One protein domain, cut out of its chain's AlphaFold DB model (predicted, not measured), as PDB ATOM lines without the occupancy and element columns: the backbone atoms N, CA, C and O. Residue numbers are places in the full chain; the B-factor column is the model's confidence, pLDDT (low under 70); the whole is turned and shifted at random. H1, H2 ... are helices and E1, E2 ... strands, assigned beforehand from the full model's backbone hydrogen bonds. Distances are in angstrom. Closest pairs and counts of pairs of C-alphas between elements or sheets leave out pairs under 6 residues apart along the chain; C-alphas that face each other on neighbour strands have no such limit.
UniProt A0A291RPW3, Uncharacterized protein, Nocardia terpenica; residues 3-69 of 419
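This is residues 3 to 69 of the 419 residues of an uncharacterized protein of Nocardia terpenica (UniProt A0A291RPW3). A small rounded body has the hairpin of strands E1 and E2 on one side and the long helix H2 on the opposite side, with the short helix H1 beside both E1 and H2 and the short strand E3 at the far edge from H1. The first printed residues, 3 and 4, run in between E2 and E3. The printed part has 67 residues, with named elements in the order H1, E1, E2, E3, H2; the sheet is E1 - E2, antiparallel, and the class is mixed, helices and strands. It is compact, with a radius of gyration of the C-alphas of 11.0 A and spans of 30 by 24 by 21 A.

E1, residues 24 to 27, and E2, residues 32 to 36, form a hairpin at 163 degrees, with N 26 and O 34 at 3.0 A and N 34 and O 26 at 2.8 A, within hydrogen-bond range. The closest C-alphas of H1, residues 9 to 16, and E1 are those of Arg 13 and Val 25, 5.6 A apart. H1 and H2, residues 55 to 68, touch, closest at the C-alphas of Leu 12 and Ala 60, 6.0 A. They run the same way at a tilt of 37 degrees, only just steep. E3, residues 44 to 46, pairs with no named strand; E2 and E3 are near each other, with 7 pairs of C-alphas within 10 A. E2 and H2 are only just apart, closest at 8.4 A. In H1 and H2 every O i to N i+4 pair is within hydrogen-bond range.

E2 measures 13.0 A from first to last C-alpha, E1 10.3 A, E3 6.8 A, H1 10.5 A and H2 20.1 A. H1 begins at C-alpha 9 (206.715, 176.518, 129.323), and H2 ends at C-alpha 68 (209.971, 157.380, 122.297).

The C-alphas farthest apart, of Pro 21 and Ala 50, are 31.9 A apart. The printed part has no cut and no long link. The mean pLDDT of the printed part is 91.7; residue 40 alone is under 70.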
ATOM      1  N   ILE A   3     199.061 170.425 125.606       95.50
ATOM      2  CA  ILE A   3     199.119 170.182 127.048       95.50
ATOM      3  C   ILE A   3     198.219 171.201 127.736       95.50
ATOM      4  O   ILE A   3     198.441 172.400 127.588       95.50
ATOM      5  N   GLU A   4     197.234 170.734 128.490       95.38
ATOM      6  CA  GLU A   4     196.327 171.571 129.274       95.38
ATOM      7  C   GLU A   4     196.664 171.509 130.764       95.38
ATOM      8  O   GLU A   4     196.862 170.423 131.308       95.38
ATOM      9  N   GLY A   5     196.649 172.651 131.449       93.50
ATOM     10  CA  GLY A   5     196.806 172.733 132.903       93.50
ATOM     11  C   GLY A   5     198.097 173.426 133.353       93.50
ATOM     12  O   GLY A   5     198.763 174.095 132.557       93.50
ATOM     13  N   PRO A   6     198.442 173.339 134.653       93.88
ATOM     14  CA  PRO A   6     199.603 174.030 135.201       93.88
ATOM     15  C   PRO A   6     200.895 173.438 134.632       93.88
ATOM     16  O   PRO A   6     201.208 172.274 134.862       93.88
ATOM     17  N   CYS A   7     201.655 174.243 133.894       94.75
ATOM     18  CA  CYS A   7     202.941 173.840 133.337       94.75
ATOM     19  C   CYS A   7     203.802 175.076 133.040       94.75
ATOM     20  O   CYS A   7     203.329 176.064 132.466       94.75
ATOM     21  N   ASP A   8     205.076 175.019 133.421       96.19
ATOM     22  CA  ASP A   8     206.068 176.033 133.078       96.19
ATOM     23  C   ASP A   8     206.607 175.766 131.665       96.19
ATOM     24  O   ASP A   8     207.193 174.716 131.393       96.19
ATOM     25  N   VAL A   9     206.378 176.703 130.742       96.12
ATOM     26  CA  VAL A   9     206.715 176.518 129.323       96.12
ATOM     27  C   VAL A   9     208.225 176.529 129.074       96.12
ATOM     28  O   VAL A   9     208.702 175.812 128.195       96.12
ATOM     29  N   ASP A  10     208.983 177.311 129.843       96.12
ATOM     30  CA  ASP A  10     210.421 177.477 129.638       96.12
ATOM     31  C   ASP A  10     211.167 176.263 130.179       96.12
ATOM     32  O   ASP A  10     212.009 175.689 129.486       96.12
ATOM     33  N   ARG A  11     210.782 175.794 131.368       95.94
ATOM     34  CA  ARG A  11     211.323 174.569 131.955       95.94
ATOM     35  C   ARG A  11     210.947 173.335 131.134       95.94
ATOM     36  O   ARG A  11     211.807 172.482 130.911       95.94
ATOM     37  N   LEU A  12     209.713 173.257 130.621       96.25
ATOM     38  CA  LEU A  12     209.316 172.200 129.687       96.25
ATOM     39  C   LEU A  12     210.181 172.226 128.421       96.25
ATOM     40  O   LEU A  12     210.686 171.184 128.007       96.25
ATOM     41  N   ARG A  13     210.407 173.410 127.835       95.44
ATOM     42  CA  ARG A  13     211.282 173.568 126.665       95.44
ATOM     43  C   ARG A  13     212.699 173.077 126.957       95.44
ATOM     44  O   ARG A  13     213.242 172.314 126.165       95.44
ATOM     45  N   THR A  14     213.278 173.453 128.100       94.62
ATOM     46  CA  THR A  14     214.606 172.978 128.518       94.62
ATOM     47  C   THR A  14     214.663 171.455 128.615       94.62
ATOM     48  O   THR A  14     215.618 170.847 128.140       94.62
ATOM     49  N   TRP A  15     213.642 170.820 129.190       95.06
ATOM     50  CA  TRP A  15     213.607 169.367 129.350       95.06
ATOM     51  C   TRP A  15     213.267 168.578 128.091       95.06
ATOM     52  O   TRP A  15     213.397 167.358 128.127       95.06
ATOM     53  N   LEU A  16     212.835 169.221 127.008       94.50
ATOM     54  CA  LEU A  16     212.559 168.563 125.726       94.50
ATOM     55  C   LEU A  16     213.596 168.898 124.641       94.50
ATOM     56  O   LEU A  16     213.521 168.350 123.543       94.50
ATOM     57  N   ALA A  17     214.574 169.756 124.947       92.44
ATOM     58  CA  ALA A  17     215.525 170.301 123.978       92.44
ATOM     59  C   ALA A  17     216.416 169.251 123.275       92.44
ATOM     60  O   ALA A  17     216.880 169.492 122.166       92.44
ATOM     61  N   ASP A  18     216.659 168.090 123.888       89.50
ATOM     62  CA  ASP A  18     217.469 166.988 123.336       89.50
ATOM     63  C   ASP A  18     216.695 166.022 122.432       89.50
ATOM     64  O   ASP A  18     217.326 165.218 121.746       89.50
ATOM     65  N   LEU A  19     215.356 166.056 122.421       85.50
ATOM     66  CA  LEU A  19     214.568 165.063 121.680       85.50
ATOM     67  C   LEU A  19     214.706 165.216 120.163       85.50
ATOM     68  O   LEU A  19     214.749 164.219 119.447       85.50
ATOM     69  N   SER A  20     214.759 166.452 119.671       76.62
ATOM     70  CA  SER A  20     215.036 166.791 118.273       76.62
ATOM     71  C   SER A  20     215.038 168.316 118.119       76.62
ATOM     72  O   SER A  20     214.238 168.974 118.784       76.62
ATOM     73  N   PRO A  21     215.796 168.892 117.165       73.31
ATOM     74  CA  PRO A  21     215.615 170.289 116.756       73.31
ATOM     75  C   PRO A  21     214.185 170.608 116.289       73.31
ATOM     76  O   PRO A  21     213.784 171.764 116.272       73.31
ATOM     77  N   SER A  22     213.425 169.582 115.888       77.56
ATOM     78  CA  SER A  22     212.035 169.711 115.442       77.56
ATOM     79  C   SER A  22     211.010 169.750 116.582       77.56
ATOM     80  O   SER A  22     209.833 169.989 116.311       77.56
ATOM     81  N   VAL A  23     211.426 169.526 117.838       87.81
ATOM     82  CA  VAL A  23     210.517 169.629 118.984       87.81
ATOM     83  C   VAL A  23     210.457 171.076 119.466       87.81
ATOM     84  O   VAL A  23     211.384 171.581 120.095       87.81
ATOM     85  N   GLY A  24     209.350 171.749 119.157       90.25
ATOM     86  CA  GLY A  24     209.069 173.117 119.593       90.25
ATOM     87  C   GLY A  24     208.085 173.136 120.757       90.25
ATOM     88  O   GLY A  24     207.163 172.330 120.789       90.25
ATOM     89  N   VAL A  25     208.253 174.065 121.700       93.31
ATOM     90  CA  VAL A  25     207.313 174.269 122.817       93.31
ATOM     91  C   VAL A  25     206.915 175.738 122.884       93.31
ATOM     92  O   VAL A  25     207.765 176.608 123.123       93.31
ATOM     93  N   GLU A  26     205.624 176.013 122.713       93.75
ATOM     94  CA  GLU A  26     205.062 177.363 122.754       93.75
ATOM     95  C   GLU A  26     203.763 177.426 123.556       93.75
ATOM     96  O   GLU A  26     203.034 176.448 123.695       93.75
ATOM     97  N   ARG A  27     203.468 178.601 124.107       93.50
ATOM     98  CA  ARG A  27     202.225 178.839 124.837       93.50
ATOM     99  C   ARG A  27     201.136 179.235 123.841       93.50
ATOM    100  O   ARG A  27     201.276 180.264 123.190       93.50
ATOM    101  N   ALA A  28     200.057 178.456 123.762       91.62
ATOM    102  CA  ALA A  28     198.886 178.811 122.956       91.62
ATOM    103  C   ALA A  28     197.947 179.750 123.715       91.62
ATOM    104  O   ALA A  28     197.535 180.780 123.189       91.62
ATOM    105  N   THR A  29     197.627 179.410 124.964       91.38
ATOM    106  CA  THR A  29     196.747 180.208 125.829       91.38
ATOM    107  C   THR A  29     197.255 180.198 127.276       91.38
ATOM    108  O   THR A  29     198.307 179.635 127.589       91.38
ATOM    109  N   ALA A  30     196.540 180.851 128.200       84.06
ATOM    110  CA  ALA A  30     196.933 180.904 129.611       84.06
ATOM    111  C   ALA A  30     197.042 179.508 130.266       84.06
ATOM    112  O   ALA A  30     197.862 179.331 131.165       84.06
ATOM    113  N   GLY A  31     196.276 178.523 129.782       88.75
ATOM    114  CA  GLY A  31     196.255 177.150 130.298       88.75
ATOM    115  C   GLY A  31     196.656 176.075 129.288       88.75
ATOM    116  O   GLY A  31     196.556 174.901 129.623       88.75
ATOM    117  N   GLU A  32     197.086 176.450 128.079       93.69
ATOM    118  CA  GLU A  32     197.442 175.501 127.019       93.69
ATOM    119  C   GLU A  32     198.846 175.757 126.469       93.69
ATOM    120  O   GLU A  32     199.208 176.882 126.102       93.69
ATOM    121  N   ILE A  33     199.621 174.683 126.351       93.69
ATOM    122  CA  ILE A  33     200.942 174.653 125.724       93.69
ATOM    123  C   ILE A  33     200.879 173.744 124.498       93.69
ATOM    124  O   ILE A  33     200.348 172.637 124.564       93.69
ATOM    125  N   LEU A  34     201.439 174.188 123.379       92.62
ATOM    126  CA  LEU A  34     201.621 173.376 122.184       92.62
ATOM    127  C   LEU A  34     203.039 172.820 122.163       92.62
ATOM    128  O   LEU A  34     204.018 173.548 122.324       92.62
ATOM    129  N   VAL A  35     203.127 171.513 121.940       92.25
ATOM    130  CA  VAL A  35     204.365 170.811 121.622       92.25
ATOM    131  C   VAL A  35     204.300 170.377 120.163       92.25
ATOM    132  O   VAL A  35     203.500 169.509 119.789       92.25
ATOM    133  N   HIS A  36     205.144 170.994 119.348       90.94
ATOM    134  CA  HIS A  36     205.359 170.667 117.942       90.94
ATOM    135  C   HIS A  36     206.354 169.518 117.848       90.94
ATOM    136  O   HIS A  36     207.320 169.491 118.601       90.94
ATOM    137  N   SER A  37     206.121 168.555 116.963       87.62
ATOM    138  CA  SER A  37     207.057 167.460 116.689       87.62
ATOM    139  C   SER A  37     206.795 166.914 115.292       87.62
ATOM    140  O   SER A  37     205.646 166.878 114.855       87.62
ATOM    141  N   ALA A  38     207.842 166.448 114.610       83.38
ATOM    142  CA  ALA A  38     207.720 165.827 113.290       83.38
ATOM    143  C   ALA A  38     206.854 164.554 113.294       83.38
ATOM    144  O   ALA A  38     206.313 164.182 112.260       83.38
ATOM    145  N   ALA A  39     206.706 163.901 114.451       78.06
ATOM    146  CA  ALA A  39     205.933 162.668 114.595       78.06
ATOM    147  C   ALA A  39     204.401 162.874 114.590       78.06
ATOM    148  O   ALA A  39     203.689 161.898 114.779       78.06
ATOM    149  N   ASP A  40     203.916 164.118 114.444       69.56
ATOM    150  CA  ASP A  40     202.503 164.545 114.482       69.56
ATOM    151  C   ASP A  40     201.566 163.622 115.281       69.56
ATOM    152  O   ASP A  40     200.669 162.963 114.760       69.56
ATOM    153  N   VAL A  41     201.791 163.560 116.595       73.69
ATOM    154  CA  VAL A  41     201.057 162.629 117.466       73.69
ATOM    155  C   VAL A  41     199.610 163.095 117.717       73.69
ATOM    156  O   VAL A  41     198.855 162.394 118.380       73.69
ATOM    157  N   GLY A  42     199.207 164.296 117.266       79.94
ATOM    158  CA  GLY A  42     197.838 164.830 117.406       79.94
ATOM    159  C   GLY A  42     197.257 164.888 118.832       79.94
ATOM    160  O   GLY A  42     196.090 165.222 119.012       79.94
ATOM    161  N   ALA A  43     198.044 164.552 119.858       87.88
ATOM    162  CA  ALA A  43     197.509 164.217 121.169       87.88
ATOM    163  C   ALA A  43     197.172 165.458 121.999       87.88
ATOM    164  O   ALA A  43     197.866 166.476 121.924       87.88
ATOM    165  N   ARG A  44     196.152 165.335 122.845       92.81
ATOM    166  CA  ARG A  44     195.801 166.307 123.880       92.81
ATOM    167  C   ARG A  44     196.001 165.639 125.236       92.81
ATOM    168  O   ARG A  44     195.408 164.594 125.483       92.81
ATOM    169  N   ILE A  45     196.863 166.206 126.075       94.12
ATOM    170  CA  ILE A  45     197.146 165.704 127.420       94.12
ATOM    171  C   ILE A  45     196.732 166.752 128.449       94.12
ATOM    172  O   ILE A  45     197.061 167.927 128.314       94.12
ATOM    173  N   THR A  46     196.019 166.327 129.486       96.12
ATOM    174  CA  THR A  46     195.594 167.201 130.583       96.12
ATOM    175  C   THR A  46     196.413 166.856 131.818       96.12
ATOM    176  O   THR A  46     196.442 165.704 132.248       96.12
ATOM    177  N   VAL A  47     197.096 167.852 132.376       95.38
ATOM    178  CA  VAL A  47     197.907 167.715 133.584       95.38
ATOM    179  C   VAL A  47     196.990 167.398 134.772       95.38
ATOM    180  O   VAL A  47     196.075 168.180 135.049       95.38
ATOM    181  N   PRO A  48     197.206 166.278 135.491       95.62
ATOM    182  CA  PRO A  48     196.370 165.913 136.627       95.62
ATOM    183  C   PRO A  48     196.389 166.972 137.732       95.62
ATOM    184  O   PRO A  48     197.416 167.587 138.015       95.62
ATOM    185  N   THR A  49     195.250 167.152 138.401       90.69
ATOM    186  CA  THR A  49     195.097 168.127 139.494       90.69
ATOM    187  C   THR A  49     195.809 167.707 140.780       90.69
ATOM    188  O   THR A  49     196.196 168.564 141.570       90.69
ATOM    189  N   ALA A  50     196.002 166.402 140.988       92.88
ATOM    190  CA  ALA A  50     196.744 165.834 142.106       92.88
ATOM    191  C   ALA A  50     197.928 165.020 141.570       92.88
ATOM    192  O   ALA A  50     197.748 163.943 141.003       92.88
ATOM    193  N   LEU A  51     199.138 165.550 141.745       92.62
ATOM    194  CA  LEU A  51     200.385 164.914 141.330       92.62
ATOM    195  C   LEU A  51     201.311 164.738 142.529       92.62
ATOM    196  O   LEU A  51     201.410 165.609 143.390       92.62
ATOM    197  N   ALA A  52     202.041 163.625 142.541       90.88
ATOM    198  CA  ALA A  52     203.124 163.393 143.494       90.88
ATOM    199  C   ALA A  52     204.385 164.227 143.181       90.88
ATOM    200  O   ALA A  52     205.347 164.185 143.942       90.88
ATOM    201  N   CYS A  53     204.396 164.951 142.056       94.81
ATOM    202  CA  CYS A  53     205.555 165.651 141.522       94.81
ATOM    203  C   CYS A  53     205.200 167.037 140.967       94.81
ATOM    204  O   CYS A  53     204.035 167.425 140.883       94.81
ATOM    205  N   ASP A  54     206.229 167.756 140.516       96.06
ATOM    206  CA  ASP A  54     206.086 168.987 139.744       96.06
ATOM    207  C   ASP A  54     205.244 168.750 138.462       96.06
ATOM    208  O   ASP A  54     205.558 167.834 137.692       96.06
ATOM    209  N   PRO A  55     204.201 169.561 138.197       96.88
ATOM    210  CA  PRO A  55     203.353 169.423 137.010       96.88
ATOM    211  C   PRO A  55     204.104 169.486 135.673       96.88
ATOM    212  O   PRO A  55     203.792 168.750 134.735       96.88
ATOM    213  N   THR A  56     205.149 170.311 135.602       97.12
ATOM    214  CA  THR A  56     206.005 170.429 134.415       97.12
ATOM    215  C   THR A  56     206.828 169.157 134.221       97.12
ATOM    216  O   THR A  56     207.048 168.740 133.084       97.12
ATOM    217  N   TRP A  57     207.275 168.512 135.310       97.62
ATOM    218  CA  TRP A  57     208.005 167.240 135.229       97.62
ATOM    219  C   TRP A  57     207.104 166.150 134.668       97.62
ATOM    220  O   TRP A  57     207.504 165.436 133.751       97.62
ATOM    221  N   TRP A  58     205.874 166.051 135.181       98.00
ATOM    222  CA  TRP A  58     204.881 165.106 134.674       98.00
ATOM    223  C   TRP A  58     204.604 165.320 133.182       98.00
ATOM    224  O   TRP A  58     204.614 164.360 132.408       98.00
ATOM    225  N   ALA A  59     204.426 166.577 132.761       97.31
ATOM    226  CA  ALA A  59     204.209 166.923 131.361       97.31
ATOM    227  C   ALA A  59     205.404 166.504 130.487       97.31
ATOM    228  O   ALA A  59     205.225 165.811 129.484       97.31
ATOM    229  N   ALA A  60     206.631 166.836 130.901       97.44
ATOM    230  CA  ALA A  60     207.848 166.454 130.188       97.44
ATOM    231  C   ALA A  60     208.028 164.929 130.107       97.44
ATOM    232  O   ALA A  60     208.356 164.405 129.042       97.44
ATOM    233  N   ALA A  61     207.784 164.210 131.208       97.81
ATOM    234  CA  ALA A  61     207.856 162.752 131.265       97.81
ATOM    235  C   ALA A  61     206.849 162.105 130.306       97.81
ATOM    236  O   ALA A  61     207.208 161.202 129.551       97.81
ATOM    237  N   THR A  62     205.613 162.608 130.286       96.94
ATOM    238  CA  THR A  62     204.545 162.129 129.401       96.94
ATOM    239  C   THR A  62     204.908 162.342 127.934       96.94
ATOM    240  O   THR A  62     204.914 161.384 127.163       96.94
ATOM    241  N   VAL A  63     205.315 163.558 127.552       95.62
ATOM    242  CA  VAL A  63     205.733 163.873 126.175       95.62
ATOM    243  C   VAL A  63     206.900 162.986 125.732       95.62
ATOM    244  O   VAL A  63     206.867 162.422 124.639       95.62
ATOM    245  N   ARG A  64     207.922 162.817 126.580       95.75
ATOM    246  CA  ARG A  64     209.083 161.963 126.284       95.75
ATOM    247  C   ARG A  64     208.704 160.508 126.063       95.75
ATOM    248  O   ARG A  64     209.196 159.901 125.116       95.75
ATOM    249  N   ARG A  65     207.839 159.959 126.921       96.31
ATOM    250  CA  ARG A  65     207.320 158.591 126.788       96.31
ATOM    251  C   ARG A  65     206.574 158.412 125.473       96.31
ATOM    252  O   ARG A  65     206.887 157.496 124.723       96.31
ATOM    253  N   MET A  66     205.677 159.338 125.139       94.62
ATOM    254  CA  MET A  66     204.932 159.292 123.879       94.62
ATOM    255  C   MET A  66     205.857 159.354 122.658       94.62
ATOM    256  O   MET A  66     205.712 158.555 121.744       94.62
ATOM    257  N   LEU A  67     206.841 160.259 122.652       92.62
ATOM    258  CA  LEU A  67     207.745 160.441 121.510       92.62
ATOM    259  C   LEU A  67     208.782 159.322 121.341       92.62
ATOM    260  O   LEU A  67     209.318 159.167 120.245       92.62
ATOM    261  N   ARG A  68     209.097 158.562 122.398       94.19
ATOM    262  CA  ARG A  68     209.971 157.380 122.297       94.19
ATOM    263  C   ARG A  68     209.207 156.080 122.055       94.19
ATOM    264  O   ARG A  68     209.869 155.071 121.845       94.19
ATOM    265  N   THR A  69     207.873 156.102 122.148       95.69
ATOM    266  CA  THR A  69     207.036 154.913 121.970       95.69
ATOM    267  C   THR A  69     207.164 154.415 120.536       95.69
ATOM    268  O   THR A  69     206.863 155.152 119.598       95.69
TER     269      THR A  69